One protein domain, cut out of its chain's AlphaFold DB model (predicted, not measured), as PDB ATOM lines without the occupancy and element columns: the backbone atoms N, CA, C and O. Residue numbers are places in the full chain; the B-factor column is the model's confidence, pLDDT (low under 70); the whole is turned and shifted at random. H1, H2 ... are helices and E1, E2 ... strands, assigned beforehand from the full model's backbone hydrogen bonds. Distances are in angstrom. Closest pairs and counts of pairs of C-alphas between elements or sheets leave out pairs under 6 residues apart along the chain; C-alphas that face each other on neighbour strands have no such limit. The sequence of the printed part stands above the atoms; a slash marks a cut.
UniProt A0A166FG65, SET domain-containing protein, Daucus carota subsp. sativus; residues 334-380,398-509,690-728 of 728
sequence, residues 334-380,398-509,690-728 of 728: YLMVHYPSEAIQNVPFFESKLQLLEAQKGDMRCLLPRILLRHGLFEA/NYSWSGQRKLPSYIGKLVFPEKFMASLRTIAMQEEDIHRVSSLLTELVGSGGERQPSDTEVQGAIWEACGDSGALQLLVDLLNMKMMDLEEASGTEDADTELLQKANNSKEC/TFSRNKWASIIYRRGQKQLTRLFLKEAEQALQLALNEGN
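AT A GLANCE: This is residues 334 to 380, 398 to 509 and 690 to 728 of the 728 residues of the protein "SET domain-containing protein" of Daucus carota subsp. sativus (UniProt A0A166FG65). A long rod of helices: the longest helix, H8, runs along much of its length with H6 and then H7 laid along it the opposite way, and a cluster of H1, H3, H4 and H5 makes the other end. A small ladder of two strands, E1 and E2, packs beside H8. The 198 printed residues hold eight named helices and two named strands, in the order E1 H1 E2 H2 H3 H4 H5 H6 H7 H8; the strands are antiparallel and the class is mostly helix. The whole is loose, with a radius of gyration of the C-alphas of 20.5 A, and spans 78 by 36 by 22 A.

IN THESE COORDINATES: E1, residues 334 to 338, begins with C-alpha 334 at (167.915, -9.736, -5.967). H1 is residues 350 to 360, E2 is 365 to 369 and H2 is 370 to 374. After the first cut come H3, residues 418 to 428, H4, 431 to 445, 21.0 A long, and H5, 455 to 466. H6, residues 469 to 488, is 28.2 A long, from C-alpha 469 at (154.185, 3.809, 8.854), and H7, residues 493 to 508, is 22.7 A long. H8, residues 693 to 726, is 49.3 A long and ends with C-alpha 726 at (148.159, -1.440, 14.459).

HOW THE PARTS SIT: E1 and E2 are antiparallel at 163 degrees, with N 335 and O 368 at 3.0 A and N 366 and O 337 at 2.8 A, both within hydrogen-bond range. The closest C-alphas of E1 and H8, Leu 335 and Leu 708, are 6.2 A apart. H2 and H8 only just touch, with 3 pairs of C-alphas within 8 A, the closest Arg 370 and Leu 708 at 7.0 A. H1 and H3 touch at Lys 353 and Thr 426, 6.1 A, at a shallow tilt of 17 degrees, opposite ways. H3 and H6 touch, about perpendicular at 86 degrees, Arg 425 and Ala 471 closest at 4.6 A. H4 and H5 form a helical hairpin, Val 437 and Ala 461 closest at 5.3 A. H6 and H8 touch at Leu 472 and Leu 720, 5.3 A, at a shallow tilt of 23 degrees, opposite ways. H7 touches H8 with residues 493 to 500 alone, Glu 493 and Arg 703 closest at 5.7 A. Every O i to N i+4 pair is within hydrogen-bond range in H1, H3, H4, H5 and H6, against 11 of 12 in H7, 29 of 30 in H8 and 0 of 1 in H2, where 2 of 2 O i to N i+3 pairs are.

THE WHOLE: The C-alphas farthest apart, of Gly 448 and Cys 509, are 79.2 A apart. Residues 381 to 397 and 510 to 689 are not printed; the gaps are 28.8 A and 12.0 A between C-alphas. The link from E1 to H1 is long. Low confidence, under 70, falls on residues 379 to 380, 398 to 406, 446 to 450, 505 to 509, 690 to 691 and 727 to 728.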
ATOM      1  N   TYR A 334     168.160 -10.744  -7.000       94.38
ATOM      2  CA  TYR A 334     167.915  -9.736  -5.967       94.38
ATOM      3  C   TYR A 334     167.429  -8.409  -6.553       94.38
ATOM      4  O   TYR A 334     167.664  -8.086  -7.717       94.38
ATOM      5  N   LEU A 335     166.766  -7.605  -5.721       95.19
ATOM      6  CA  LEU A 335     166.378  -6.237  -6.052       95.19
ATOM      7  C   LEU A 335     167.197  -5.245  -5.220       95.19
ATOM      8  O   LEU A 335     167.038  -5.193  -4.004       95.19
ATOM      9  N   MET A 336     168.043  -4.429  -5.857       92.88
ATOM     10  CA  MET A 336     168.650  -3.278  -5.175       92.88
ATOM     11  C   MET A 336     167.626  -2.141  -5.059       92.88
ATOM     12  O   MET A 336     167.056  -1.723  -6.073       92.88
ATOM     13  N   VAL A 337     167.397  -1.644  -3.842       91.56
ATOM     14  CA  VAL A 337     166.557  -0.470  -3.551       91.56
ATOM     15  C   VAL A 337     167.403   0.538  -2.780       91.56
ATOM     16  O   VAL A 337     168.127   0.158  -1.865       91.56
ATOM     17  N   HIS A 338     167.322   1.816  -3.139       91.62
ATOM     18  CA  HIS A 338     168.030   2.893  -2.450       91.62
ATOM     19  C   HIS A 338     167.184   4.162  -2.406       91.62
ATOM     20  O   HIS A 338     166.339   4.377  -3.275       91.62
ATOM     21  N   TYR A 339     167.437   5.000  -1.406       90.12
ATOM     22  CA  TYR A 339     166.995   6.387  -1.403       90.12
ATOM     23  C   TYR A 339     168.015   7.236  -2.195       90.12
ATOM     24  O   TYR A 339     169.214   7.086  -1.941       90.12
ATOM     25  N   PRO A 340     167.606   8.096  -3.153       86.25
ATOM     26  CA  PRO A 340     168.550   8.870  -3.965       86.25
ATOM     27  C   PRO A 340     169.411   9.840  -3.139       86.25
ATOM     28  O   PRO A 340     168.899  10.627  -2.337       86.25
ATOM     29  N   SER A 341     170.725   9.822  -3.371       77.69
ATOM     30  CA  SER A 341     171.719  10.665  -2.685       77.69
ATOM     31  C   SER A 341     171.565  12.162  -2.975       77.69
ATOM     32  O   SER A 341     172.045  13.001  -2.218       77.69
ATOM     33  N   GLU A 342     170.862  12.502  -4.048       81.75
ATOM     34  CA  GLU A 342     170.602  13.862  -4.517       81.75
ATOM     35  C   GLU A 342     169.300  14.400  -3.901       81.75
ATOM     36  O   GLU A 342     169.158  15.596  -3.649       81.75
ATOM     37  N   ALA A 343     168.356  13.505  -3.586       83.81
ATOM     38  CA  ALA A 343     167.089  13.858  -2.956       83.81
ATOM     39  C   ALA A 343     167.266  14.251  -1.481       83.81
ATOM     40  O   ALA A 343     166.565  15.144  -1.009       83.81
ATOM     41  N   ILE A 344     168.219  13.642  -0.757       80.75
ATOM     42  CA  ILE A 344     168.333  13.825   0.702       80.75
ATOM     43  C   ILE A 344     168.611  15.277   1.113       80.75
ATOM     44  O   ILE A 344     168.074  15.737   2.117       80.75
ATOM     45  N   GLN A 345     169.362  16.027   0.304       83.38
ATOM     46  CA  GLN A 345     169.676  17.442   0.549       83.38
ATOM     47  C   GLN A 345     168.425  18.340   0.529       83.38
ATOM     48  O   GLN A 345     168.430  19.424   1.106       83.38
ATOM     49  N   ASN A 346     167.343  17.877  -0.107       86.00
ATOM     50  CA  ASN A 346     166.065  18.579  -0.222       86.00
ATOM     51  C   ASN A 346     165.041  18.136   0.846       86.00
ATOM     52  O   ASN A 346     163.907  18.615   0.851       86.00
ATOM     53  N   VAL A 347     165.406  17.216   1.749       86.00
ATOM     54  CA  VAL A 347     164.509  16.715   2.801       86.00
ATOM     55  C   VAL A 347     164.386  17.749   3.932       86.00
ATOM     56  O   VAL A 347     165.406  18.213   4.449       86.00
ATOM     57  N   PRO A 348     163.163  18.080   4.398       88.19
ATOM     58  CA  PRO A 348     162.972  18.945   5.559       88.19
ATOM     59  C   PRO A 348     163.751  18.449   6.782       88.19
ATOM     60  O   PRO A 348     163.699  17.262   7.122       88.19
ATOM     61  N   PHE A 349     164.441  19.382   7.447       89.19
ATOM     62  CA  PHE A 349     165.338  19.140   8.586       89.19
ATOM     63  C   PHE A 349     166.558  18.254   8.261       89.19
ATOM     64  O   PHE A 349     167.024  17.511   9.127       89.19
ATOM     65  N   PHE A 350     167.085  18.358   7.030       87.62
ATOM     66  CA  PHE A 350     168.262  17.632   6.529       87.62
ATOM     67  C   PHE A 350     169.396  17.487   7.557       87.62
ATOM     68  O   PHE A 350     169.745  16.361   7.883       87.62
ATOM     69  N   GLU A 351     169.912  18.584   8.124       89.81
ATOM     70  CA  GLU A 351     171.019  18.564   9.102       89.81
ATOM     71  C   GLU A 351     170.742  17.648  10.309       89.81
ATOM     72  O   GLU A 351     171.570  16.818  10.681       89.81
ATOM     73  N   SER A 352     169.545  17.749  10.897       90.38
ATOM     74  CA  SER A 352     169.137  16.928  12.044       90.38
ATOM     75  C   SER A 352     168.961  15.457  11.656       90.38
ATOM     76  O   SER A 352     169.319  14.562  12.419       90.38
ATOM     77  N   LYS A 353     168.425  15.192  10.458       92.00
ATOM     78  CA  LYS A 353     168.260  13.828   9.932       92.00
ATOM     79  C   LYS A 353     169.602  13.196   9.567       92.00
ATOM     80  O   LYS A 353     169.800  12.024   9.864       92.00
ATOM     81  N   LEU A 354     170.532  13.965   9.003       90.88
ATOM     82  CA  LEU A 354     171.891  13.535   8.683       90.88
ATOM     83  C   LEU A 354     172.639  13.117   9.953       90.88
ATOM     84  O   LEU A 354     173.133  11.996  10.012       90.88
ATOM     85  N   GLN A 355     172.626  13.946  11.003       90.31
ATOM     86  CA  GLN A 355     173.254  13.614  12.290       90.31
ATOM     87  C   GLN A 355     172.685  12.321  12.903       90.31
ATOM     88  O   GLN A 355     173.430  11.501  13.440       90.31
ATOM     89  N   LEU A 356     171.372  12.091  12.784       91.19
ATOM     90  CA  LEU A 356     170.734  10.853  13.244       91.19
ATOM     91  C   LEU A 356     171.075   9.640  12.358       91.19
ATOM     92  O   LEU A 356     171.238   8.536  12.886       91.19
ATOM     93  N   LEU A 357     171.213   9.813  11.039       91.31
ATOM     94  CA  LEU A 357     171.680   8.771  10.111       91.31
ATOM     95  C   LEU A 357     173.146   8.392  10.376       91.31
ATOM     96  O   LEU A 357     173.470   7.205  10.414       91.31
ATOM     97  N   GLU A 358     174.016   9.369  10.627       90.81
ATOM     98  CA  GLU A 358     175.415   9.148  11.007       90.81
ATOM     99  C   GLU A 358     175.519   8.408  12.350       90.81
ATOM    100  O   GLU A 358     176.213   7.392  12.443       90.81
ATOM    101  N   ALA A 359     174.771   8.848  13.370       87.62
ATOM    102  CA  ALA A 359     174.787   8.246  14.704       87.62
ATOM    103  C   ALA A 359     174.361   6.765  14.708       87.62
ATOM    104  O   ALA A 359     174.963   5.951  15.413       87.62
ATOM    105  N   GLN A 360     173.368   6.390  13.892       88.12
ATOM    106  CA  GLN A 360     172.927   4.994  13.747       88.12
ATOM    107  C   GLN A 360     173.723   4.191  12.697       88.12
ATOM    108  O   GLN A 360     173.491   2.990  12.549       88.12
ATOM    109  N   LYS A 361     174.654   4.827  11.965       88.19
ATOM    110  CA  LYS A 361     175.364   4.260  10.797       88.19
ATOM    111  C   LYS A 361     174.374   3.705   9.759       88.19
ATOM    112  O   LYS A 361     174.504   2.562   9.309       88.19
ATOM    113  N   GLY A 362     173.344   4.496   9.460       83.12
ATOM    114  CA  GLY A 362     172.222   4.113   8.607       83.12
ATOM    115  C   GLY A 362     172.667   3.819   7.177       83.12
ATOM    116  O   GLY A 362     173.398   4.602   6.574       83.12
ATOM    117  N   ASP A 363     172.214   2.691   6.625       85.56
ATOM    118  CA  ASP A 363     172.397   2.399   5.203       85.56
ATOM    119  C   ASP A 363     171.188   2.932   4.422       85.56
ATOM    120  O   ASP A 363     170.042   2.656   4.784       85.56
ATOM    121  N   MET A 364     171.435   3.721   3.376       88.38
ATOM    122  CA  MET A 364     170.397   4.288   2.501       88.38
ATOM    123  C   MET A 364     170.110   3.410   1.278       88.38
ATOM    124  O   MET A 364     169.318   3.787   0.416       88.38
ATOM    125  N   ARG A 365     170.735   2.232   1.200       89.62
ATOM    126  CA  ARG A 365     170.454   1.187   0.214       89.62
ATOM    127  C   ARG A 365     170.252  -0.161   0.899       89.62
ATOM    128  O   ARG A 365     170.706  -0.400   2.014       89.62
ATOM    129  N   CYS A 366     169.603  -1.074   0.196       91.44
ATOM    130  CA  CYS A 366     169.576  -2.486   0.531       91.44
ATOM    131  C   CYS A 366     169.589  -3.343  -0.737       91.44
ATOM    132  O   CYS A 366     169.206  -2.902  -1.824       91.44
ATOM    133  N   LEU A 367     170.007  -4.595  -0.572       91.44
ATOM    134  CA  LEU A 367     169.661  -5.669  -1.491       91.44
ATOM    135  C   LEU A 367     168.494  -6.440  -0.876       91.44
ATOM    136  O   LEU A 367     168.512  -6.736   0.320       91.44
ATOM    137  N   LEU A 368     167.507  -6.786  -1.698       93.25
ATOM    138  CA  LEU A 368     166.375  -7.633  -1.333       93.25
ATOM    139  C   LEU A 368     166.445  -8.943  -2.147       93.25
ATOM    140  O   LEU A 368     165.908  -9.006  -3.258       93.25
ATOM    141  N   PRO A 369     167.151  -9.981  -1.654       92.31
ATOM    142  CA  PRO A 369     167.207 -11.295  -2.293       92.31
ATOM    143  C   PRO A 369     165.836 -11.965  -2.410       92.31
ATOM    144  O   PRO A 369     165.056 -11.990  -1.455       92.31
ATOM    145  N   ARG A 370     165.568 -12.601  -3.555       91.62
ATOM    146  CA  ARG A 370     164.312 -13.310  -3.863       91.62
ATOM    147  C   ARG A 370     163.936 -14.367  -2.824       91.62
ATOM    148  O   ARG A 370     162.750 -14.611  -2.610       91.62
ATOM    149  N   ILE A 371     164.915 -14.972  -2.149       88.06
ATOM    150  CA  ILE A 371     164.689 -15.952  -1.078       88.06
ATOM    151  C   ILE A 371     163.907 -15.381   0.121       88.06
ATOM    152  O   ILE A 371     163.157 -16.129   0.745       88.06
ATOM    153  N   LEU A 372     163.983 -14.071   0.399       87.81
ATOM    154  CA  LEU A 372     163.228 -13.436   1.492       87.81
ATOM    155  C   LEU A 372     161.706 -13.539   1.285       87.81
ATOM    156  O   LEU A 372     160.960 -13.736   2.241       87.81
ATOM    157  N   LEU A 373     161.250 -13.532   0.026       87.06
ATOM    158  CA  LEU A 373     159.838 -13.683  -0.353       87.06
ATOM    159  C   LEU A 373     159.252 -15.071  -0.016       87.06
ATOM    160  O   LEU A 373     158.054 -15.284  -0.182       87.06
ATOM    161  N   ARG A 374     160.063 -16.031   0.457       82.31
ATOM    162  CA  ARG A 374     159.576 -17.324   0.976       82.31
ATOM    163  C   ARG A 374     159.029 -17.243   2.405       82.31
ATOM    164  O   ARG A 374     158.342 -18.170   2.819       82.31
ATOM    165  N   HIS A 375     159.339 -16.171   3.139       76.56
ATOM    166  CA  HIS A 375     159.051 -16.019   4.573       76.56
ATOM    167  C   HIS A 375     158.345 -14.693   4.915       76.56
ATOM    168  O   HIS A 375     158.300 -14.296   6.078       76.56
ATOM    169  N   GLY A 376     157.823 -13.996   3.901       77.69
ATOM    170  CA  GLY A 376     157.134 -12.715   4.056       77.69
ATOM    171  C   GLY A 376     155.680 -12.824   4.514       77.69
ATOM    172  O   GLY A 376     155.201 -13.855   4.998       77.69
ATOM    173  N   LEU A 377     154.936 -11.738   4.335       75.19
ATOM    174  CA  LEU A 377     153.517 -11.645   4.666       75.19
ATOM    175  C   LEU A 377     152.651 -12.518   3.740       75.19
ATOM    176  O   LEU A 377     151.574 -12.950   4.156       75.19
ATOM    177  N   PHE A 378     153.132 -12.844   2.534       71.75
ATOM    178  CA  PHE A 378     152.436 -13.681   1.546       71.75
ATOM    179  C   PHE A 378     152.927 -15.144   1.473       71.75
ATOM    180  O   PHE A 378     152.919 -15.740   0.395       71.75
ATOM    181  N   GLU A 379     153.327 -15.744   2.605       68.31
ATOM    182  CA  GLU A 379     153.685 -17.173   2.706       68.31
ATOM    183  C   GLU A 379     152.717 -18.095   1.935       68.31
ATOM    184  O   GLU A 379     151.517 -18.180   2.226       68.31
ATOM    185  N   ALA A 380     153.254 -18.847   0.969       44.72
ATOM    186  CA  ALA A 380     152.503 -19.895   0.289       44.72
ATOM    187  C   ALA A 380     152.150 -21.000   1.299       44.72
ATOM    188  O   ALA A 380     153.023 -21.524   1.986       44.72
ATOM    189  N   ASN A 398     163.802  -4.572  21.468       49.81
ATOM    190  CA  ASN A 398     162.635  -4.273  22.283       49.81
ATOM    191  C   ASN A 398     162.400  -2.752  22.252       49.81
ATOM    192  O   ASN A 398     162.722  -2.045  23.201       49.81
ATOM    193  N   TYR A 399     161.949  -2.245  21.098       56.62
ATOM    194  CA  TYR A 399     162.020  -0.821  20.744       56.62
ATOM    195  C   TYR A 399     161.124   0.122  21.563       56.62
ATOM    196  O   TYR A 399     161.362   1.324  21.496       56.62
ATOM    197  N   SER A 400     160.132  -0.355  22.334       57.91
ATOM    198  CA  SER A 400     159.369   0.540  23.222       57.91
ATOM    199  C   SER A 400     159.961   0.602  24.622       57.91
ATOM    200  O   SER A 400     160.078  -0.404  25.321       57.91
ATOM    201  N   TRP A 401     160.299   1.823  25.024       58.00
ATOM    202  CA  TRP A 401     160.941   2.138  26.300       58.00
ATOM    203  C   TRP A 401     159.922   2.728  27.280       58.00
ATOM    204  O   TRP A 401     160.009   2.515  28.486       58.00
ATOM    205  N   SER A 402     158.915   3.422  26.739       60.16
ATOM    206  CA  SER A 402     157.765   3.953  27.476       60.16
ATOM    207  C   SER A 402     156.746   2.866  27.851       60.16
ATOM    208  O   SER A 402     155.917   3.066  28.738       60.16
ATOM    209  N   GLY A 403     156.762   1.735  27.132       58.56
ATOM    210  CA  GLY A 403     155.718   0.710  27.170       58.56
ATOM    211  C   GLY A 403     154.393   1.138  26.522       58.56
ATOM    212  O   GLY A 403     153.409   0.406  26.635       58.56
ATOM    213  N   GLN A 404     154.338   2.309  25.874       57.91
ATOM    214  CA  GLN A 404     153.126   2.835  25.235       57.91
ATOM    215  C   GLN A 404     152.919   2.250  23.834       57.91
ATOM    216  O   GLN A 404     151.800   1.854  23.505       57.91
ATOM    217  N   ARG A 405     153.986   2.126  23.028       67.69
ATOM    218  CA  ARG A 405     153.927   1.395  21.755       67.69
ATOM    219  C   ARG A 405     154.051  -0.108  22.011       67.69
ATOM    220  O   ARG A 405     154.977  -0.572  22.670       67.69
ATOM    221  N   LYS A 406     153.127  -0.894  21.462       69.94
ATOM    222  CA  LYS A 406     153.257  -2.360  21.425       69.94
ATOM    223  C   LYS A 406     154.159  -2.762  20.265       69.94
ATOM    224  O   LYS A 406     154.180  -2.088  19.241       69.94
ATOM    225  N   LEU A 407     154.867  -3.882  20.414       72.81
ATOM    226  CA  LEU A 407     155.597  -4.484  19.301       72.81
ATOM    227  C   LEU A 407     154.588  -4.911  18.207       72.81
ATOM    228  O   LEU A 407     153.649  -5.637  18.550       72.81
ATOM    229  N   PRO A 408     154.743  -4.488  16.936       78.81
ATOM    230  CA  PRO A 408     153.773  -4.794  15.889       78.81
ATOM    231  C   PRO A 408     153.757  -6.280  15.524       78.81
ATOM    232  O   PRO A 408     154.798  -6.942  15.521       78.81
ATOM    233  N   SER A 409     152.588  -6.819  15.175       79.00
ATOM    234  CA  SER A 409     152.406  -8.253  14.908       79.00
ATOM    235  C   SER A 409     153.153  -8.723  13.654       79.00
ATOM    236  O   SER A 409     153.595  -9.871  13.577       79.00
ATOM    237  N   TYR A 410     153.357  -7.812  12.700       81.44
ATOM    238  CA  TYR A 410     154.052  -8.055  11.438       81.44
ATOM    239  C   TYR A 410     155.582  -7.989  11.532       81.44
ATOM    240  O   TYR A 410     156.246  -8.401  10.582       81.44
ATOM    241  N   ILE A 411     156.170  -7.510  12.641       78.94
ATOM    242  CA  ILE A 411     157.621  -7.243  12.724       78.94
ATOM    243  C   ILE A 411     158.466  -8.497  12.427       78.94
ATOM    244  O   ILE A 411     159.481  -8.418  11.742       78.94
ATOM    245  N   GLY A 412     158.001  -9.672  12.869       72.81
ATOM    246  CA  GLY A 412     158.647 -10.970  12.641       72.81
ATOM    247  C   GLY A 412     158.414 -11.579  11.252       72.81
ATOM    248  O   GLY A 412     158.839 -12.706  11.020       72.81
ATOM    249  N   LYS A 413     157.722 -10.865  10.354       82.94
ATOM    250  CA  LYS A 413     157.451 -11.248   8.957       82.94
ATOM    251  C   LYS A 413     157.914 -10.201   7.934       82.94
ATOM    252  O   LYS A 413     157.672 -10.367   6.741       82.94
ATOM    253  N   LEU A 414     158.562  -9.116   8.370       85.31
ATOM    254  CA  LEU A 414     159.099  -8.113   7.453       85.31
ATOM    255  C   LEU A 414     160.279  -8.681   6.655       85.31
ATOM    256  O   LEU A 414     161.287  -9.097   7.220       85.31
ATOM    257  N   VAL A 415     160.181  -8.609   5.327       89.25
ATOM    258  CA  VAL A 415     161.250  -8.999   4.387       89.25
ATOM    259  C   VAL A 415     162.295  -7.896   4.154       89.25
ATOM    260  O   VAL A 415     163.142  -8.024   3.272       89.25
ATOM    261  N   PHE A 416     162.238  -6.795   4.909       90.75
ATOM    262  CA  PHE A 416     163.049  -5.595   4.686       90.75
ATOM    263  C   PHE A 416     164.146  -5.450   5.757       90.75
ATOM    264  O   PHE A 416     163.829  -5.510   6.949       90.75
ATOM    265  N   PRO A 417     165.428  -5.250   5.384       90.12
ATOM    266  CA  PRO A 417     166.523  -5.145   6.347       90.12
ATOM    267  C   PRO A 417     166.348  -4.000   7.352       90.12
ATOM    268  O   PRO A 417     166.138  -2.851   6.966       90.12
ATOM    269  N   GLU A 418     166.522  -4.306   8.642       86.56
ATOM    270  CA  GLU A 418     166.288  -3.368   9.753       86.56
ATOM    271  C   GLU A 418     167.020  -2.035   9.566       86.56
ATOM    272  O   GLU A 418     166.384  -0.988   9.615       86.56
ATOM    273  N   LYS A 419     168.324  -2.069   9.261       88.69
ATOM    274  CA  LYS A 419     169.142  -0.855   9.104       88.69
ATOM    275  C   LYS A 419     168.629   0.084   8.015       88.69
ATOM    276  O   LYS A 419     168.723   1.296   8.166       88.69
ATOM    277  N   PHE A 420     168.089  -0.474   6.934       91.12
ATOM    278  CA  PHE A 420     167.499   0.306   5.851       91.12
ATOM    279  C   PHE A 420     166.145   0.882   6.283       91.12
ATOM    280  O   PHE A 420     165.895   2.067   6.083       91.12
ATOM    281  N   MET A 421     165.316   0.099   6.984       91.25
ATOM    282  CA  MET A 421     164.085   0.612   7.596       91.25
ATOM    283  C   MET A 421     164.365   1.726   8.616       91.25
ATOM    284  O   MET A 421     163.651   2.721   8.619       91.25
ATOM    285  N   ALA A 422     165.416   1.624   9.434       90.75
ATOM    286  CA  ALA A 422     165.815   2.664  10.382       90.75
ATOM    287  C   ALA A 422     166.238   3.970   9.676       90.75
ATOM    288  O   ALA A 422     165.773   5.053  10.054       90.75
ATOM    289  N   SER A 423     166.992   3.875   8.575       93.44
ATOM    290  CA  SER A 423     167.261   5.022   7.699       93.44
ATOM    291  C   SER A 423     165.975   5.633   7.136       93.44
ATOM    292  O   SER A 423     165.783   6.843   7.230       93.44
ATOM    293  N   LEU A 424     165.055   4.814   6.607       93.50
ATOM    294  CA  LEU A 424     163.784   5.296   6.053       93.50
ATOM    295  C   LEU A 424     162.884   5.946   7.117       93.50
ATOM    296  O   LEU A 424     162.289   6.981   6.829       93.50
ATOM    297  N   ARG A 425     162.836   5.423   8.354       93.50
ATOM    298  CA  ARG A 425     162.168   6.084   9.499       93.50
ATOM    299  C   ARG A 425     162.751   7.473   9.729       93.50
ATOM    300  O   ARG A 425     162.007   8.443   9.813       93.50
ATOM    301  N   THR A 426     164.080   7.568   9.764       93.94
ATOM    302  CA  THR A 426     164.815   8.822   9.996       93.94
ATOM    303  C   THR A 426     164.543   9.860   8.902       93.94
ATOM    304  O   THR A 426     164.315  11.030   9.203       93.94
ATOM    305  N   ILE A 427     164.497   9.431   7.636       93.25
ATOM    306  CA  ILE A 427     164.175  10.288   6.485       93.25
ATOM    307  C   ILE A 427     162.701  10.738   6.524       93.25
ATOM    308  O   ILE A 427     162.420  11.914   6.280       93.25
ATOM    309  N   ALA A 428     161.777   9.840   6.880       93.69
ATOM    310  CA  ALA A 428     160.331  10.082   6.887       93.69
ATOM    311  C   ALA A 428     159.798  10.883   8.097       93.69
ATOM    312  O   ALA A 428     158.660  11.351   8.040       93.69
ATOM    313  N   MET A 429     160.587  11.060   9.166       92.50
ATOM    314  CA  MET A 429     160.195  11.846  10.351       92.50
ATOM    315  C   MET A 429     159.734  13.271  10.010       92.50
ATOM    316  O   MET A 429     160.354  13.960   9.191       92.50
ATOM    317  N   GLN A 430     158.703  13.737  10.714       90.50
ATOM    318  CA  GLN A 430     158.244  15.127  10.712       90.50
ATOM    319  C   GLN A 430     158.914  15.946  11.832       90.50
ATOM    320  O   GLN A 430     159.651  15.412  12.660       90.50
ATOM    321  N   GLU A 431     158.661  17.256  11.874       89.38
ATOM    322  CA  GLU A 431     159.235  18.174  12.875       89.38
ATOM    323  C   GLU A 431     158.938  17.736  14.324       89.38
ATOM    324  O   GLU A 431     159.845  17.663  15.157       89.38
ATOM    325  N   GLU A 432     157.692  17.347  14.614       91.00
ATOM    326  CA  GLU A 432     157.292  16.864  15.944       91.00
ATOM    327  C   GLU A 432     157.963  15.532  16.328       91.00
ATOM    328  O   GLU A 432     158.309  15.342  17.498       91.00
ATOM    329  N   ASP A 433     158.234  14.641  15.365       92.31
ATOM    330  CA  ASP A 433     158.998  13.412  15.618       92.31
ATOM    331  C   ASP A 433     160.437  13.746  16.028       92.31
ATOM    332  O   ASP A 433     160.938  13.212  17.015       92.31
ATOM    333  N   ILE A 434     161.092  14.673  15.320       91.00
ATOM    334  CA  ILE A 434     162.472  15.100  15.609       91.00
ATOM    335  C   ILE A 434     162.554  15.749  16.998       91.00
ATOM    336  O   ILE A 434     163.472  15.452  17.770       91.00
ATOM    337  N   HIS A 435     161.575  16.580  17.366       91.62
ATOM    338  CA  HIS A 435     161.476  17.127  18.720       91.62
ATOM    339  C   HIS A 435     161.258  16.035  19.777       91.62
ATOM    340  O   HIS A 435     161.893  16.080  20.835       91.62
ATOM    341  N   ARG A 436     160.429  15.021  19.497       90.38
ATOM    342  CA  ARG A 436     160.209  13.878  20.396       90.38
ATOM    343  C   ARG A 436     161.466  13.019  20.561       90.38
ATOM    344  O   ARG A 436     161.800  12.680  21.692       90.38
ATOM    345  N   VAL A 437     162.201  12.733  19.483       90.88
ATOM    346  CA  VAL A 437     163.501  12.035  19.522       90.88
ATOM    347  C   VAL A 437     164.514  12.820  20.353       90.88
ATOM    348  O   VAL A 437     165.150  12.249  21.234       90.88
ATOM    349  N   SER A 438     164.624  14.131  20.131       89.94
ATOM    350  CA  SER A 438     165.517  15.005  20.902       89.94
ATOM    351  C   SER A 438     165.169  15.015  22.398       89.94
ATOM    352  O   SER A 438     166.057  14.884  23.241       89.94
ATOM    353  N   SER A 439     163.876  15.067  22.739       89.81
ATOM    354  CA  SER A 439     163.387  14.967  24.123       89.81
ATOM    355  C   SER A 439     163.767  13.628  24.773       89.81
ATOM    356  O   SER A 439     164.368  13.617  25.847       89.81
ATOM    357  N   LEU A 440     163.499  12.505  24.092       88.19
ATOM    358  CA  LEU A 440     163.833  11.157  24.569       88.19
ATOM    359  C   LEU A 440     165.344  10.986  24.784       88.19
ATOM    360  O   LEU A 440     165.772  10.538  25.844       88.19
ATOM    361  N   LEU A 441     166.175  11.393  23.821       87.12
ATOM    362  CA  LEU A 441     167.633  11.308  23.956       87.12
ATOM    363  C   LEU A 441     168.165  12.222  25.074       87.12
ATOM    364  O   LEU A 441     169.089  11.832  25.787       87.12
ATOM    365  N   THR A 442     167.552  13.390  25.293       86.31
ATOM    366  CA  THR A 442     167.914  14.304  26.393       86.31
ATOM    367  C   THR A 442     167.596  13.713  27.772       86.31
ATOM    368  O   THR A 442     168.377  13.901  28.706       86.31
ATOM    369  N   GLU A 443     166.490  12.975  27.916       83.31
ATOM    370  CA  GLU A 443     166.135  12.270  29.159       83.31
ATOM    371  C   GLU A 443     167.158  11.173  29.507       83.31
ATOM    372  O   GLU A 443     167.513  10.994  30.672       83.31
ATOM    373  N   LEU A 444     167.677  10.479  28.491       76.25
ATOM    374  CA  LEU A 444     168.584   9.334  28.631       76.25
ATOM    375  C   LEU A 444     170.056   9.721  28.827       76.25
ATOM    376  O   LEU A 444     170.784   9.067  29.573       76.25
ATOM    377  N   VAL A 445     170.500  10.768  28.132       76.00
ATOM    378  CA  VAL A 445     171.902  11.227  28.097       76.00
ATOM    379  C   VAL A 445     172.169  12.345  29.120       76.00
ATOM    380  O   VAL A 445     173.322  12.673  29.412       76.00
ATOM    381  N   GLY A 446     171.103  12.906  29.697       66.19
ATOM    382  CA  GLY A 446     171.145  14.046  30.603       66.19
ATOM    383  C   GLY A 446     171.273  15.373  29.853       66.19
ATOM    384  O   GLY A 446     171.972  15.490  28.845       66.19
ATOM    385  N   SER A 447     170.643  16.424  30.385       59.12
ATOM    386  CA  SER A 447     170.563  17.753  29.752       59.12
ATOM    387  C   SER A 447     171.894  18.513  29.622       59.12
ATOM    388  O   SER A 447     171.912  19.626  29.100       59.12
ATOM    389  N   GLY A 448     173.005  17.927  30.082       57.62
ATOM    390  CA  GLY A 448     174.368  18.429  29.895       57.62
ATOM    391  C   GLY A 448     175.178  17.723  28.798       57.62
ATOM    392  O   GLY A 448     176.302  18.147  28.545       57.62
ATOM    393  N   GLY A 449     174.654  16.664  28.163       61.25
ATOM    394  CA  GLY A 449     175.419  15.861  27.198       61.25
ATOM    395  C   GLY A 449     176.540  15.044  27.855       61.25
ATOM    396  O   GLY A 449     177.662  15.012  27.357       61.25
ATOM    397  N   GLU A 450     176.261  14.411  29.002       63.09
ATOM    398  CA  GLU A 450     177.273  13.731  29.838       63.09
ATOM    399  C   GLU A 450     177.830  12.437  29.202       63.09
ATOM    400  O   GLU A 450     178.843  11.888  29.642       63.09
ATOM    401  N   ARG A 451     177.168  11.960  28.145       82.06
ATOM    402  CA  ARG A 451     177.455  10.765  27.341       82.06
ATOM    403  C   ARG A 451     177.135  11.086  25.866       82.06
ATOM    404  O   ARG A 451     176.530  12.108  25.567       82.06
ATOM    405  N   GLN A 452     177.531  10.217  24.938       80.19
ATOM    406  CA  GLN A 452     176.948  10.163  23.589       80.19
ATOM    407  C   GLN A 452     176.007   8.949  23.510       80.19
ATOM    408  O   GLN A 452     176.405   7.884  23.998       80.19
ATOM    409  N   PRO A 453     174.789   9.074  22.950       82.00
ATOM    410  CA  PRO A 453     173.886   7.938  22.805       82.00
ATOM    411  C   PRO A 453     174.480   6.910  21.831       82.00
ATOM    412  O   PRO A 453     175.100   7.282  20.834       82.00
ATOM    413  N   SER A 454     174.305   5.615  22.100       85.38
ATOM    414  CA  SER A 454     174.681   4.567  21.144       85.38
ATOM    415  C   SER A 454     173.643   4.411  20.030       85.38
ATOM    416  O   SER A 454     172.494   4.832  20.160       85.38
ATOM    417  N   ASP A 455     174.047   3.764  18.937       84.25
ATOM    418  CA  ASP A 455     173.208   3.481  17.765       84.25
ATOM    419  C   ASP A 455     171.848   2.863  18.139       84.25
ATOM    420  O   ASP A 455     170.809   3.341  17.690       84.25
ATOM    421  N   THR A 456     171.831   1.886  19.047       83.69
ATOM    422  CA  THR A 456     170.594   1.280  19.581       83.69
ATOM    423  C   THR A 456     169.702   2.236  20.387       83.69
ATOM    424  O   THR A 456     168.481   2.068  20.394       83.69
ATOM    425  N   GLU A 457     170.275   3.241  21.053       85.88
ATOM    426  CA  GLU A 457     169.534   4.246  21.829       85.88
ATOM    427  C   GLU A 457     168.872   5.259  20.879       85.88
ATOM    428  O   GLU A 457     167.702   5.603  21.047       85.88
ATOM    429  N   VAL A 458     169.580   5.639  19.808       87.88
ATOM    430  CA  VAL A 458     169.058   6.472  18.713       87.88
ATOM    431  C   VAL A 458     167.953   5.752  17.932       87.88
ATOM    432  O   VAL A 458     166.868   6.310  17.766       87.88
ATOM    433  N   GLN A 459     168.171   4.503  17.505       86.19
ATOM    434  CA  GLN A 459     167.151   3.707  16.806       86.19
ATOM    435  C   GLN A 459     165.886   3.503  17.660       86.19
ATOM    436  O   GLN A 459     164.774   3.602  17.142       86.19
ATOM    437  N   GLY A 460     166.048   3.256  18.967       85.12
ATOM    438  CA  GLY A 460     164.940   3.144  19.919       85.12
ATOM    439  C   GLY A 460     164.117   4.428  20.022       85.12
ATOM    440  O   GLY A 460     162.898   4.385  19.862       85.12
ATOM    441  N   ALA A 461     164.774   5.576  20.214       87.81
ATOM    442  CA  ALA A 461     164.101   6.872  20.296       87.81
ATOM    443  C   ALA A 461     163.333   7.223  19.006       87.81
ATOM    444  O   ALA A 461     162.199   7.694  19.083       87.81
ATOM    445  N   ILE A 462     163.918   6.954  17.830       89.62
ATOM    446  CA  ILE A 462     163.280   7.184  16.521       89.62
ATOM    447  C   ILE A 462     162.032   6.309  16.357       89.62
ATOM    448  O   ILE A 462     160.970   6.821  16.005       89.62
ATOM    449  N   TRP A 463     162.116   5.010  16.660       88.06
ATOM    450  CA  TRP A 463     160.964   4.110  16.535       88.06
ATOM    451  C   TRP A 463     159.849   4.423  17.550       88.06
ATOM    452  O   TRP A 463     158.671   4.432  17.197       88.06
ATOM    453  N   GLU A 464     160.197   4.750  18.799       86.88
ATOM    454  CA  GLU A 464     159.233   5.190  19.819       86.88
ATOM    455  C   GLU A 464     158.535   6.506  19.412       86.88
ATOM    456  O   GLU A 464     157.350   6.686  19.714       86.88
ATOM    457  N   ALA A 465     159.219   7.394  18.679       88.06
ATOM    458  CA  ALA A 465     158.631   8.594  18.090       88.06
ATOM    459  C   ALA A 465     157.696   8.278  16.907       88.06
ATOM    460  O   ALA A 465     156.477   8.321  17.090       88.06
ATOM    461  N   CYS A 466     158.229   7.915  15.734       87.12
ATOM    462  CA  CYS A 466     157.464   7.861  14.478       87.12
ATOM    463  C   CYS A 466     156.920   6.468  14.097       87.12
ATOM    464  O   CYS A 466     156.005   6.365  13.278       87.12
ATOM    465  N   GLY A 467     157.420   5.385  14.705       88.00
ATOM    466  CA  GLY A 467     157.047   4.009  14.356       88.00
ATOM    467  C   GLY A 467     157.537   3.585  12.964       88.00
ATOM    468  O   GLY A 467     158.652   3.912  12.566       88.00
ATOM    469  N   ASP A 468     156.714   2.829  12.227       88.62
ATOM    470  CA  ASP A 468     157.079   2.254  10.919       88.62
ATOM    471  C   ASP A 468     156.275   2.806   9.724       88.62
ATOM    472  O   ASP A 468     156.707   2.655   8.583       88.62
ATOM    473  N   SER A 469     155.125   3.458   9.938       90.69
ATOM    474  CA  SER A 469     154.185   3.809   8.854       90.69
ATOM    475  C   SER A 469     154.777   4.773   7.818       90.69
ATOM    476  O   SER A 469     154.675   4.512   6.622       90.69
ATOM    477  N   GLY A 470     155.460   5.838   8.252       91.81
ATOM    478  CA  GLY A 470     156.139   6.774   7.346       91.81
ATOM    479  C   GLY A 470     157.284   6.127   6.555       91.81
ATOM    480  O   GLY A 470     157.454   6.405   5.370       91.81
ATOM    481  N   ALA A 471     158.026   5.206   7.178       93.44
ATOM    482  CA  ALA A 471     159.105   4.464   6.525       93.44
ATOM    483  C   ALA A 471     158.576   3.468   5.483       93.44
ATOM    484  O   ALA A 471     159.163   3.316   4.414       93.44
ATOM    485  N   LEU A 472     157.457   2.805   5.785       93.19
ATOM    486  CA  LEU A 472     156.793   1.862   4.888       93.19
ATOM    487  C   LEU A 472     156.092   2.571   3.720       93.19
ATOM    488  O   LEU A 472     156.157   2.068   2.602       93.19
ATOM    489  N   GLN A 473     155.508   3.757   3.933       96.06
ATOM    490  CA  GLN A 473     155.019   4.606   2.840       96.06
ATOM    491  C   GLN A 473     156.175   5.013   1.921       96.06
ATOM    492  O   GLN A 473     156.111   4.771   0.721       96.06
ATOM    493  N   LEU A 474     157.277   5.518   2.486       94.94
ATOM    494  CA  LEU A 474     158.453   5.895   1.701       94.94
ATOM    495  C   LEU A 474     159.053   4.703   0.930       94.94
ATOM    496  O   LEU A 474     159.505   4.860  -0.201       94.94
ATOM    497  N   LEU A 475     159.018   3.494   1.498       94.50
ATOM    498  CA  LEU A 475     159.417   2.265   0.808       94.50
ATOM    499  C   LEU A 475     158.479   1.912  -0.360       94.50
ATOM    500  O   LEU A 475     158.958   1.551  -1.435       94.50
ATOM    501  N   VAL A 476     157.161   2.035  -0.172       97.00
ATOM    502  CA  VAL A 476     156.158   1.880  -1.241       97.00
ATOM    503  C   VAL A 476     156.393   2.906  -2.354       97.00
ATOM    504  O   VAL A 476     156.338   2.544  -3.530       97.00
ATOM    505  N   ASP A 477     156.728   4.149  -2.014       95.62
ATOM    506  CA  ASP A 477     157.006   5.213  -2.984       95.62
ATOM    507  C   ASP A 477     158.296   4.932  -3.779       95.62
ATOM    508  O   ASP A 477     158.286   4.998  -5.010       95.62
ATOM    509  N   LEU A 478     159.380   4.512  -3.111       95.06
ATOM    510  CA  LEU A 478     160.634   4.096  -3.759       95.06
ATOM    511  C   LEU A 478     160.449   2.880  -4.684       95.06
ATOM    512  O   LEU A 478     161.052   2.822  -5.757       95.06
ATOM    513  N   LEU A 479     159.615   1.909  -4.300       94.31
ATOM    514  CA  LEU A 479     159.319   0.728  -5.118       94.31
ATOM    515  C   LEU A 479     158.415   1.060  -6.315       94.31
ATOM    516  O   LEU A 479     158.630   0.523  -7.403       94.31
ATOM    517  N   ASN A 480     157.460   1.983  -6.162       96.50
ATOM    518  CA  ASN A 480     156.674   2.515  -7.279       96.50
ATOM    519  C   ASN A 480     157.539   3.333  -8.249       96.50
ATOM    520  O   ASN A 480     157.416   3.159  -9.461       96.50
ATOM    521  N   MET A 481     158.452   4.166  -7.738       93.50
ATOM    522  CA  MET A 481     159.436   4.887  -8.549       93.50
ATOM    523  C   MET A 481     160.328   3.910  -9.323       93.50
ATOM    524  O   MET A 481     160.436   4.027 -10.539       93.50
ATOM    525  N   LYS A 482     160.878   2.872  -8.671       92.50
ATOM    526  CA  LYS A 482     161.684   1.855  -9.370       92.50
ATOM    527  C   LYS A 482     160.879   1.084 -10.425       92.50
ATOM    528  O   LYS A 482     161.431   0.744 -11.469       92.50
ATOM    529  N   MET A 483     159.592   0.814 -10.195       95.19
ATOM    530  CA  MET A 483     158.735   0.229 -11.233       95.19
ATOM    531  C   MET A 483     158.569   1.183 -12.423       95.19
ATOM    532  O   MET A 483     158.641   0.741 -13.565       95.19
ATOM    533  N   MET A 484     158.394   2.481 -12.164       93.81
ATOM    534  CA  MET A 484     158.275   3.506 -13.203       93.81
ATOM    535  C   MET A 484     159.544   3.586 -14.060       93.81
ATOM    536  O   MET A 484     159.434   3.474 -15.278       93.81
ATOM    537  N   ASP A 485     160.728   3.665 -13.438       92.06
ATOM    538  CA  ASP A 485     162.032   3.623 -14.122       92.06
ATOM    539  C   ASP A 485     162.152   2.379 -15.027       92.06
ATOM    540  O   ASP A 485     162.580   2.481 -16.177       92.06
ATOM    541  N   LEU A 486     161.757   1.199 -14.529       91.50
ATOM    542  CA  LEU A 486     161.825  -0.069 -15.271       91.50
ATOM    543  C   LEU A 486     160.825  -0.153 -16.437       91.50
ATOM    544  O   LEU A 486     161.146  -0.754 -17.465       91.50
ATOM    545  N   GLU A 487     159.610   0.383 -16.286       93.00
ATOM    546  CA  GLU A 487     158.568   0.322 -17.320       93.00
ATOM    547  C   GLU A 487     158.670   1.453 -18.362       93.00
ATOM    548  O   GLU A 487     158.248   1.235 -19.498       93.00
ATOM    549  N   GLU A 488     159.266   2.609 -18.033       90.19
ATOM    550  CA  GLU A 488     159.368   3.797 -18.907       90.19
ATOM    551  C   GLU A 488     159.880   3.453 -20.313       90.19
ATOM    552  O   GLU A 488     159.214   3.724 -21.313       90.19
ATOM    553  N   ALA A 489     161.060   2.835 -20.386       78.38
ATOM    554  CA  ALA A 489     161.750   2.577 -21.647       78.38
ATOM    555  C   ALA A 489     161.428   1.210 -22.271       78.38
ATOM    556  O   ALA A 489     161.721   0.991 -23.444       78.38
ATOM    557  N   SER A 490     160.874   0.273 -21.493       86.12
ATOM    558  CA  SER A 490     160.770  -1.139 -21.896       86.12
ATOM    559  C   SER A 490     159.381  -1.768 -21.734       86.12
ATOM    560  O   SER A 490     159.212  -2.959 -21.996       86.12
ATOM    561  N   GLY A 491     158.371  -0.994 -21.329       90.25
ATOM    562  CA  GLY A 491     157.006  -1.481 -21.132       90.25
ATOM    563  C   GLY A 491     156.868  -2.434 -19.942       90.25
ATOM    564  O   GLY A 491     157.729  -2.506 -19.068       90.25
ATOM    565  N   THR A 492     155.766  -3.178 -19.885       91.12
ATOM    566  CA  THR A 492     155.387  -3.964 -18.699       91.12
ATOM    567  C   THR A 492     156.051  -5.346 -18.618       91.12
ATOM    568  O   THR A 492     156.632  -5.844 -19.583       91.12
ATOM    569  N   GLU A 493     155.913  -6.020 -17.470       89.06
ATOM    570  CA  GLU A 493     156.277  -7.443 -17.313       89.06
ATOM    571  C   GLU A 493     155.547  -8.362 -18.320       89.06
ATOM    572  O   GLU A 493     156.144  -9.316 -18.833       89.06
ATOM    573  N   ASP A 494     154.277  -8.059 -18.634       88.44
ATOM    574  CA  ASP A 494     153.502  -8.753 -19.675       88.44
ATOM    575  C   ASP A 494     154.224  -8.647 -21.033       88.44
ATOM    576  O   ASP A 494     154.394  -9.647 -21.730       88.44
ATOM    577  N   ALA A 495     154.691  -7.443 -21.392       88.69
ATOM    578  CA  ALA A 495     155.330  -7.168 -22.677       88.69
ATOM    579  C   ALA A 495     156.669  -7.911 -22.831       88.69
ATOM    580  O   ALA A 495     156.887  -8.564 -23.851       88.69
ATOM    581  N   ASP A 496     157.528  -7.903 -21.806       89.75
ATOM    582  CA  ASP A 496     158.764  -8.705 -21.811       89.75
ATOM    583  C   ASP A 496     158.472 -10.208 -21.922       89.75
ATOM    584  O   ASP A 496     159.178 -10.945 -22.614       89.75
ATOM    585  N   THR A 497     157.402 -10.675 -21.275       88.50
ATOM    586  CA  THR A 497     156.976 -12.076 -21.352       88.50
ATOM    587  C   THR A 497     156.499 -12.440 -22.760       88.50
ATOM    588  O   THR A 497     156.879 -13.495 -23.271       88.50
ATOM    589  N   GLU A 498     155.753 -11.560 -23.433       88.25
ATOM    590  CA  GLU A 498     155.400 -11.729 -24.846       88.25
ATOM    591  C   GLU A 498     156.630 -11.737 -25.770       88.25
ATOM    592  O   GLU A 498     156.682 -12.544 -26.699       88.25
ATOM    593  N   LEU A 499     157.618 -10.858 -25.551       87.56
ATOM    594  CA  LEU A 499     158.848 -10.813 -26.357       87.56
ATOM    595  C   LEU A 499     159.630 -12.129 -26.244       87.56
ATOM    596  O   LEU A 499     160.033 -12.699 -27.258       87.56
ATOM    597  N   LEU A 500     159.772 -12.665 -25.028       86.62
ATOM    598  CA  LEU A 500     160.440 -13.948 -24.786       86.62
ATOM    599  C   LEU A 500     159.669 -15.138 -25.373       86.62
ATOM    600  O   LEU A 500     160.287 -16.051 -25.919       86.62
ATOM    601  N   GLN A 501     158.333 -15.126 -25.327       86.00
ATOM    602  CA  GLN A 501     157.510 -16.136 -26.005       86.00
ATOM    603  C   GLN A 501     157.699 -16.080 -27.527       86.00
ATOM    604  O   GLN A 501     157.949 -17.109 -28.149       86.00
ATOM    605  N   LYS A 502     157.675 -14.884 -28.132       82.06
ATOM    606  CA  LYS A 502     157.928 -14.692 -29.573       82.06
ATOM    607  C   LYS A 502     159.332 -15.184 -29.966       82.06
ATOM    608  O   LYS A 502     159.465 -15.873 -30.975       82.06
ATOM    609  N   ALA A 503     160.346 -14.918 -29.137       78.06
ATOM    610  CA  ALA A 503     161.731 -15.364 -29.335       78.06
ATOM    611  C   ALA A 503     161.961 -16.876 -29.124       78.06
ATOM    612  O   ALA A 503     162.939 -17.425 -29.633       78.06
ATOM    613  N   ASN A 504     161.091 -17.562 -28.376       72.25
ATOM    614  CA  ASN A 504     161.108 -19.022 -28.267       72.25
ATOM    615  C   ASN A 504     160.352 -19.667 -29.436       72.25
ATOM    616  O   ASN A 504     160.872 -20.586 -30.064       72.25
ATOM    617  N   ASN A 505     159.192 -19.124 -29.812       62.12
ATOM    618  CA  ASN A 505     158.417 -19.604 -30.958       62.12
ATOM    619  C   ASN A 505     159.214 -19.490 -32.272       62.12
ATOM    620  O   ASN A 505     159.167 -20.402 -33.092       62.12
ATOM    621  N   SER A 506     160.010 -18.426 -32.465       54.50
ATOM    622  CA  SER A 506     160.883 -18.313 -33.645       54.50
ATOM    623  C   SER A 506     162.007 -19.359 -33.674       54.50
ATOM    624  O   SER A 506     162.391 -19.790 -34.759       54.50
ATOM    625  N   LYS A 507     162.479 -19.844 -32.514       50.81
ATOM    626  CA  LYS A 507     163.411 -20.984 -32.421       50.81
ATOM    627  C   LYS A 507     162.712 -22.317 -32.710       50.81
ATOM    628  O   LYS A 507     163.271 -23.155 -33.413       50.81
ATOM    629  N   GLU A 508     161.486 -22.522 -32.223       36.09
ATOM    630  CA  GLU A 508     160.725 -23.756 -32.481       36.09
ATOM    631  C   GLU A 508     160.274 -23.897 -33.945       36.09
ATOM    632  O   GLU A 508     160.260 -25.014 -34.471       36.09
ATOM    633  N   CYS A 509     160.006 -22.786 -34.640       31.97
ATOM    634  CA  CYS A 509     159.681 -22.772 -36.072       31.97
ATOM    635  C   CYS A 509     160.779 -23.360 -36.981       31.97
ATOM    636  O   CYS A 509     160.469 -23.770 -38.098       31.97
ATOM    637  N   THR A 690     165.643 -12.410 -35.651       52.12
ATOM    638  CA  THR A 690     166.573 -13.014 -34.679       52.12
ATOM    639  C   THR A 690     166.939 -12.035 -33.557       52.12
ATOM    640  O   THR A 690     167.715 -11.102 -33.732       52.12
ATOM    641  N   PHE A 691     166.421 -12.273 -32.345       67.38
ATOM    642  CA  PHE A 691     166.918 -11.584 -31.148       67.38
ATOM    643  C   PHE A 691     168.393 -11.933 -30.917       67.38
ATOM    644  O   PHE A 691     168.738 -13.118 -30.847       67.38
ATOM    645  N   SER A 692     169.249 -10.924 -30.721       84.81
ATOM    646  CA  SER A 692     170.619 -11.169 -30.262       84.81
ATOM    647  C   SER A 692     170.608 -11.807 -28.867       84.81
ATOM    648  O   SER A 692     169.680 -11.610 -28.071       84.81
ATOM    649  N   ARG A 693     171.659 -12.575 -28.547       86.00
ATOM    650  CA  ARG A 693     171.840 -13.176 -27.214       86.00
ATOM    651  C   ARG A 693     171.807 -12.111 -26.116       86.00
ATOM    652  O   ARG A 693     171.195 -12.335 -25.075       86.00
ATOM    653  N   ASN A 694     172.438 -10.968 -26.375       91.00
ATOM    654  CA  ASN A 694     172.546  -9.851 -25.447       91.00
ATOM    655  C   ASN A 694     171.161  -9.246 -25.182       91.00
ATOM    656  O   ASN A 694     170.751  -9.172 -24.027       91.00
ATOM    657  N   LYS A 695     170.376  -8.950 -26.234       91.31
ATOM    658  CA  LYS A 695     168.985  -8.483 -26.082       91.31
ATOM    659  C   LYS A 695     168.125  -9.488 -25.311       91.31
ATOM    660  O   LYS A 695     167.418  -9.100 -24.385       91.31
ATOM    661  N   TRP A 696     168.220 -10.783 -25.623       91.31
ATOM    662  CA  TRP A 696     167.496 -11.832 -24.889       91.31
ATOM    663  C   TRP A 696     167.871 -11.868 -23.395       91.31
ATOM    664  O   TRP A 696     166.984 -11.952 -22.545       91.31
ATOM    665  N   ALA A 697     169.161 -11.744 -23.063       93.00
ATOM    666  CA  ALA A 697     169.633 -11.716 -21.679       93.00
ATOM    667  C   ALA A 697     169.159 -10.460 -20.922       93.00
ATOM    668  O   ALA A 697     168.668 -10.578 -19.798       93.00
ATOM    669  N   SER A 698     169.213  -9.283 -21.559       95.00
ATOM    670  CA  SER A 698     168.675  -8.027 -21.018       95.00
ATOM    671  C   SER A 698     167.178  -8.122 -20.706       95.00
ATOM    672  O   SER A 698     166.748  -7.696 -19.634       95.00
ATOM    673  N   ILE A 699     166.384  -8.733 -21.598       93.69
ATOM    674  CA  ILE A 699     164.937  -8.926 -21.398       93.69
ATOM    675  C   ILE A 699     164.663  -9.886 -20.227       93.69
ATOM    676  O   ILE A 699     163.803  -9.603 -19.392       93.69
ATOM    677  N   ILE A 700     165.409 -10.994 -20.106       94.00
ATOM    678  CA  ILE A 700     165.294 -11.922 -18.964       94.00
ATOM    679  C   ILE A 700     165.597 -11.206 -17.637       94.00
ATOM    680  O   ILE A 700     164.783 -11.288 -16.712       94.00
ATOM    681  N   TYR A 701     166.716 -10.474 -17.549       95.81
ATOM    682  CA  TYR A 701     167.111  -9.746 -16.336       95.81
ATOM    683  C   TYR A 701     166.113  -8.635 -15.977       95.81
ATOM    684  O   TYR A 701     165.628  -8.603 -14.843       95.81
ATOM    685  N   ARG A 702     165.727  -7.759 -16.917       95.19
ATOM    686  CA  ARG A 702     164.806  -6.646 -16.611       95.19
ATOM    687  C   ARG A 702     163.404  -7.139 -16.234       95.19
ATOM    688  O   ARG A 702     162.796  -6.581 -15.324       95.19
ATOM    689  N   ARG A 703     162.924  -8.234 -16.840       94.94
ATOM    690  CA  ARG A 703     161.684  -8.910 -16.425       94.94
ATOM    691  C   ARG A 703     161.799  -9.449 -14.997       94.94
ATOM    692  O   ARG A 703     160.863  -9.283 -14.220       94.94
ATOM    693  N   GLY A 704     162.945 -10.032 -14.631       93.88
ATOM    694  CA  GLY A 704     163.254 -10.432 -13.254       93.88
ATOM    695  C   GLY A 704     163.205  -9.251 -12.278       93.88
ATOM    696  O   GLY A 704     162.524  -9.323 -11.256       93.88
ATOM    697  N   GLN A 705     163.820  -8.118 -12.631       95.81
ATOM    698  CA  GLN A 705     163.770  -6.894 -11.821       95.81
ATOM    699  C   GLN A 705     162.335  -6.357 -11.656       95.81
ATOM    700  O   GLN A 705     161.943  -6.028 -10.534       95.81
ATOM    701  N   LYS A 706     161.513  -6.335 -12.717       95.44
ATOM    702  CA  LYS A 706     160.077  -5.986 -12.638       95.44
ATOM    703  C   LYS A 706     159.313  -6.953 -11.726       95.44
ATOM    704  O   LYS A 706     158.588  -6.515 -10.833       95.44
ATOM    705  N   GLN A 707     159.536  -8.261 -11.869       94.19
ATOM    706  CA  GLN A 707     158.923  -9.296 -11.029       94.19
ATOM    707  C   GLN A 707     159.258  -9.133  -9.547       94.19
ATOM    708  O   GLN A 707     158.351  -9.167  -8.714       94.19
ATOM    709  N   LEU A 708     160.532  -8.919  -9.210       93.94
ATOM    710  CA  LEU A 708     160.953  -8.683  -7.831       93.94
ATOM    711  C   LEU A 708     160.380  -7.369  -7.292       93.94
ATOM    712  O   LEU A 708     159.833  -7.369  -6.192       93.94
ATOM    713  N   THR A 709     160.405  -6.287  -8.077       96.00
ATOM    714  CA  THR A 709     159.824  -4.990  -7.679       96.00
ATOM    715  C   THR A 709     158.335  -5.136  -7.371       96.00
ATOM    716  O   THR A 709     157.887  -4.708  -6.314       96.00
ATOM    717  N   ARG A 710     157.572  -5.841  -8.218       95.12
ATOM    718  CA  ARG A 710     156.140  -6.112  -8.005       95.12
ATOM    719  C   ARG A 710     155.858  -6.995  -6.782       95.12
ATOM    720  O   ARG A 710     154.777  -6.898  -6.207       95.12
ATOM    721  N   LEU A 711     156.767  -7.900  -6.416       92.94
ATOM    722  CA  LEU A 711     156.596  -8.774  -5.248       92.94
ATOM    723  C   LEU A 711     156.960  -8.049  -3.945       92.94
ATOM    724  O   LEU A 711     156.164  -8.076  -3.009       92.94
ATOM    725  N   PHE A 712     158.085  -7.331  -3.906       93.56
ATOM    726  CA  PHE A 712     158.456  -6.510  -2.750       93.56
ATOM    727  C   PHE A 712     157.519  -5.314  -2.547       93.56
ATOM    728  O   PHE A 712     157.249  -4.964  -1.403       93.56
ATOM    729  N   LEU A 713     156.948  -4.738  -3.614       94.81
ATOM    730  CA  LEU A 713     155.914  -3.703  -3.500       94.81
ATOM    731  C   LEU A 713     154.690  -4.223  -2.739       94.81
ATOM    732  O   LEU A 713     154.243  -3.563  -1.811       94.81
ATOM    733  N   LYS A 714     154.207  -5.437  -3.040       91.75
ATOM    734  CA  LYS A 714     153.084  -6.042  -2.302       91.75
ATOM    735  C   LYS A 714     153.408  -6.284  -0.832       91.75
ATOM    736  O   LYS A 714     152.576  -6.003   0.024       91.75
ATOM    737  N   GLU A 715     154.600  -6.799  -0.531       91.75
ATOM    738  CA  GLU A 715     155.074  -6.961   0.852       91.75
ATOM    739  C   GLU A 715     155.112  -5.608   1.590       91.75
ATOM    740  O   GLU A 715     154.661  -5.519   2.731       91.75
ATOM    741  N   ALA A 716     155.561  -4.533   0.930       92.94
ATOM    742  CA  ALA A 716     155.589  -3.183   1.495       92.94
ATOM    743  C   ALA A 716     154.180  -2.587   1.682       92.94
ATOM    744  O   ALA A 716     153.885  -2.062   2.751       92.94
ATOM    745  N   GLU A 717     153.285  -2.729   0.699       93.06
ATOM    746  CA  GLU A 717     151.872  -2.327   0.780       93.06
ATOM    747  C   GLU A 717     151.143  -3.058   1.920       93.06
ATOM    748  O   GLU A 717     150.392  -2.447   2.681       93.06
ATOM    749  N   GLN A 718     151.384  -4.364   2.077       91.25
ATOM    750  CA  GLN A 718     150.752  -5.169   3.119       91.25
ATOM    751  C   GLN A 718     151.305  -4.848   4.510       91.25
ATOM    752  O   GLN A 718     150.524  -4.770   5.462       91.25
ATOM    753  N   ALA A 719     152.617  -4.622   4.629       89.31
ATOM    754  CA  ALA A 719     153.248  -4.145   5.854       89.31
ATOM    755  C   ALA A 719     152.733  -2.751   6.243       89.31
ATOM    756  O   ALA A 719     152.363  -2.541   7.395       89.31
ATOM    757  N   LEU A 720     152.632  -1.824   5.283       92.19
ATOM    758  CA  LEU A 720     152.071  -0.486   5.479       92.19
ATOM    759  C   LEU A 720     150.615  -0.552   5.953       92.19
ATOM    760  O   LEU A 720     150.252   0.115   6.919       92.19
ATOM    761  N   GLN A 721     149.785  -1.392   5.326       90.62
ATOM    762  CA  GLN A 721     148.397  -1.577   5.748       90.62
ATOM    763  C   GLN A 721     148.304  -2.110   7.185       90.62
ATOM    764  O   GLN A 721     147.440  -1.676   7.942       90.62
ATOM    765  N   LEU A 722     149.185  -3.033   7.584       88.50
ATOM    766  CA  LEU A 722     149.230  -3.531   8.961       88.50
ATOM    767  C   LEU A 722     149.744  -2.455   9.932       88.50
ATOM    768  O   LEU A 722     149.139  -2.263  10.981       88.50
ATOM    769  N   ALA A 723     150.759  -1.670   9.561       87.38
ATOM    770  CA  ALA A 723     151.249  -0.543  10.358       87.38
ATOM    771  C   ALA A 723     150.169   0.523  10.617       87.38
ATOM    772  O   ALA A 723     150.038   0.994  11.743       87.38
ATOM    773  N   LEU A 724     149.363   0.852   9.601       87.69
ATOM    774  CA  LEU A 724     148.237   1.794   9.691       87.69
ATOM    775  C   LEU A 724     147.004   1.227  10.421       87.69
ATOM    776  O   LEU A 724     146.119   1.990  10.801       87.69
ATOM    777  N   ASN A 725     146.928  -0.095  10.607       84.00
ATOM    778  CA  ASN A 725     145.881  -0.758  11.393       84.00
ATOM    779  C   ASN A 725     146.301  -1.010  12.856       84.00
ATOM    780  O   ASN A 725     145.434  -1.189  13.711       84.00
ATOM    781  N   GLU A 726     147.607  -1.083  13.141       76.56
ATOM    782  CA  GLU A 726     148.159  -1.440  14.459       76.56
ATOM    783  C   GLU A 726     148.669  -0.246  15.283       76.56
ATOM    784  O   GLU A 726     148.849  -0.397  16.492       76.56
ATOM    785  N   GLY A 727     148.857   0.927  14.669       58.47
ATOM    786  CA  GLY A 727     148.994   2.217  15.356       58.47
ATOM    787  C   GLY A 727     148.014   3.242  14.769       58.47
ATOM    788  O   GLY A 727     147.680   3.157  13.590       58.47
ATOM    789  N   ASN A 728     147.501   4.239  15.496       42.88
ATOM    790  CA  ASN A 728     147.927   4.813  16.789       42.88
ATOM    791  C   ASN A 728     147.976   3.859  17.996       42.88
ATOM    792  O   ASN A 728     146.893   3.439  18.462       42.88
TER     793      ASN A 728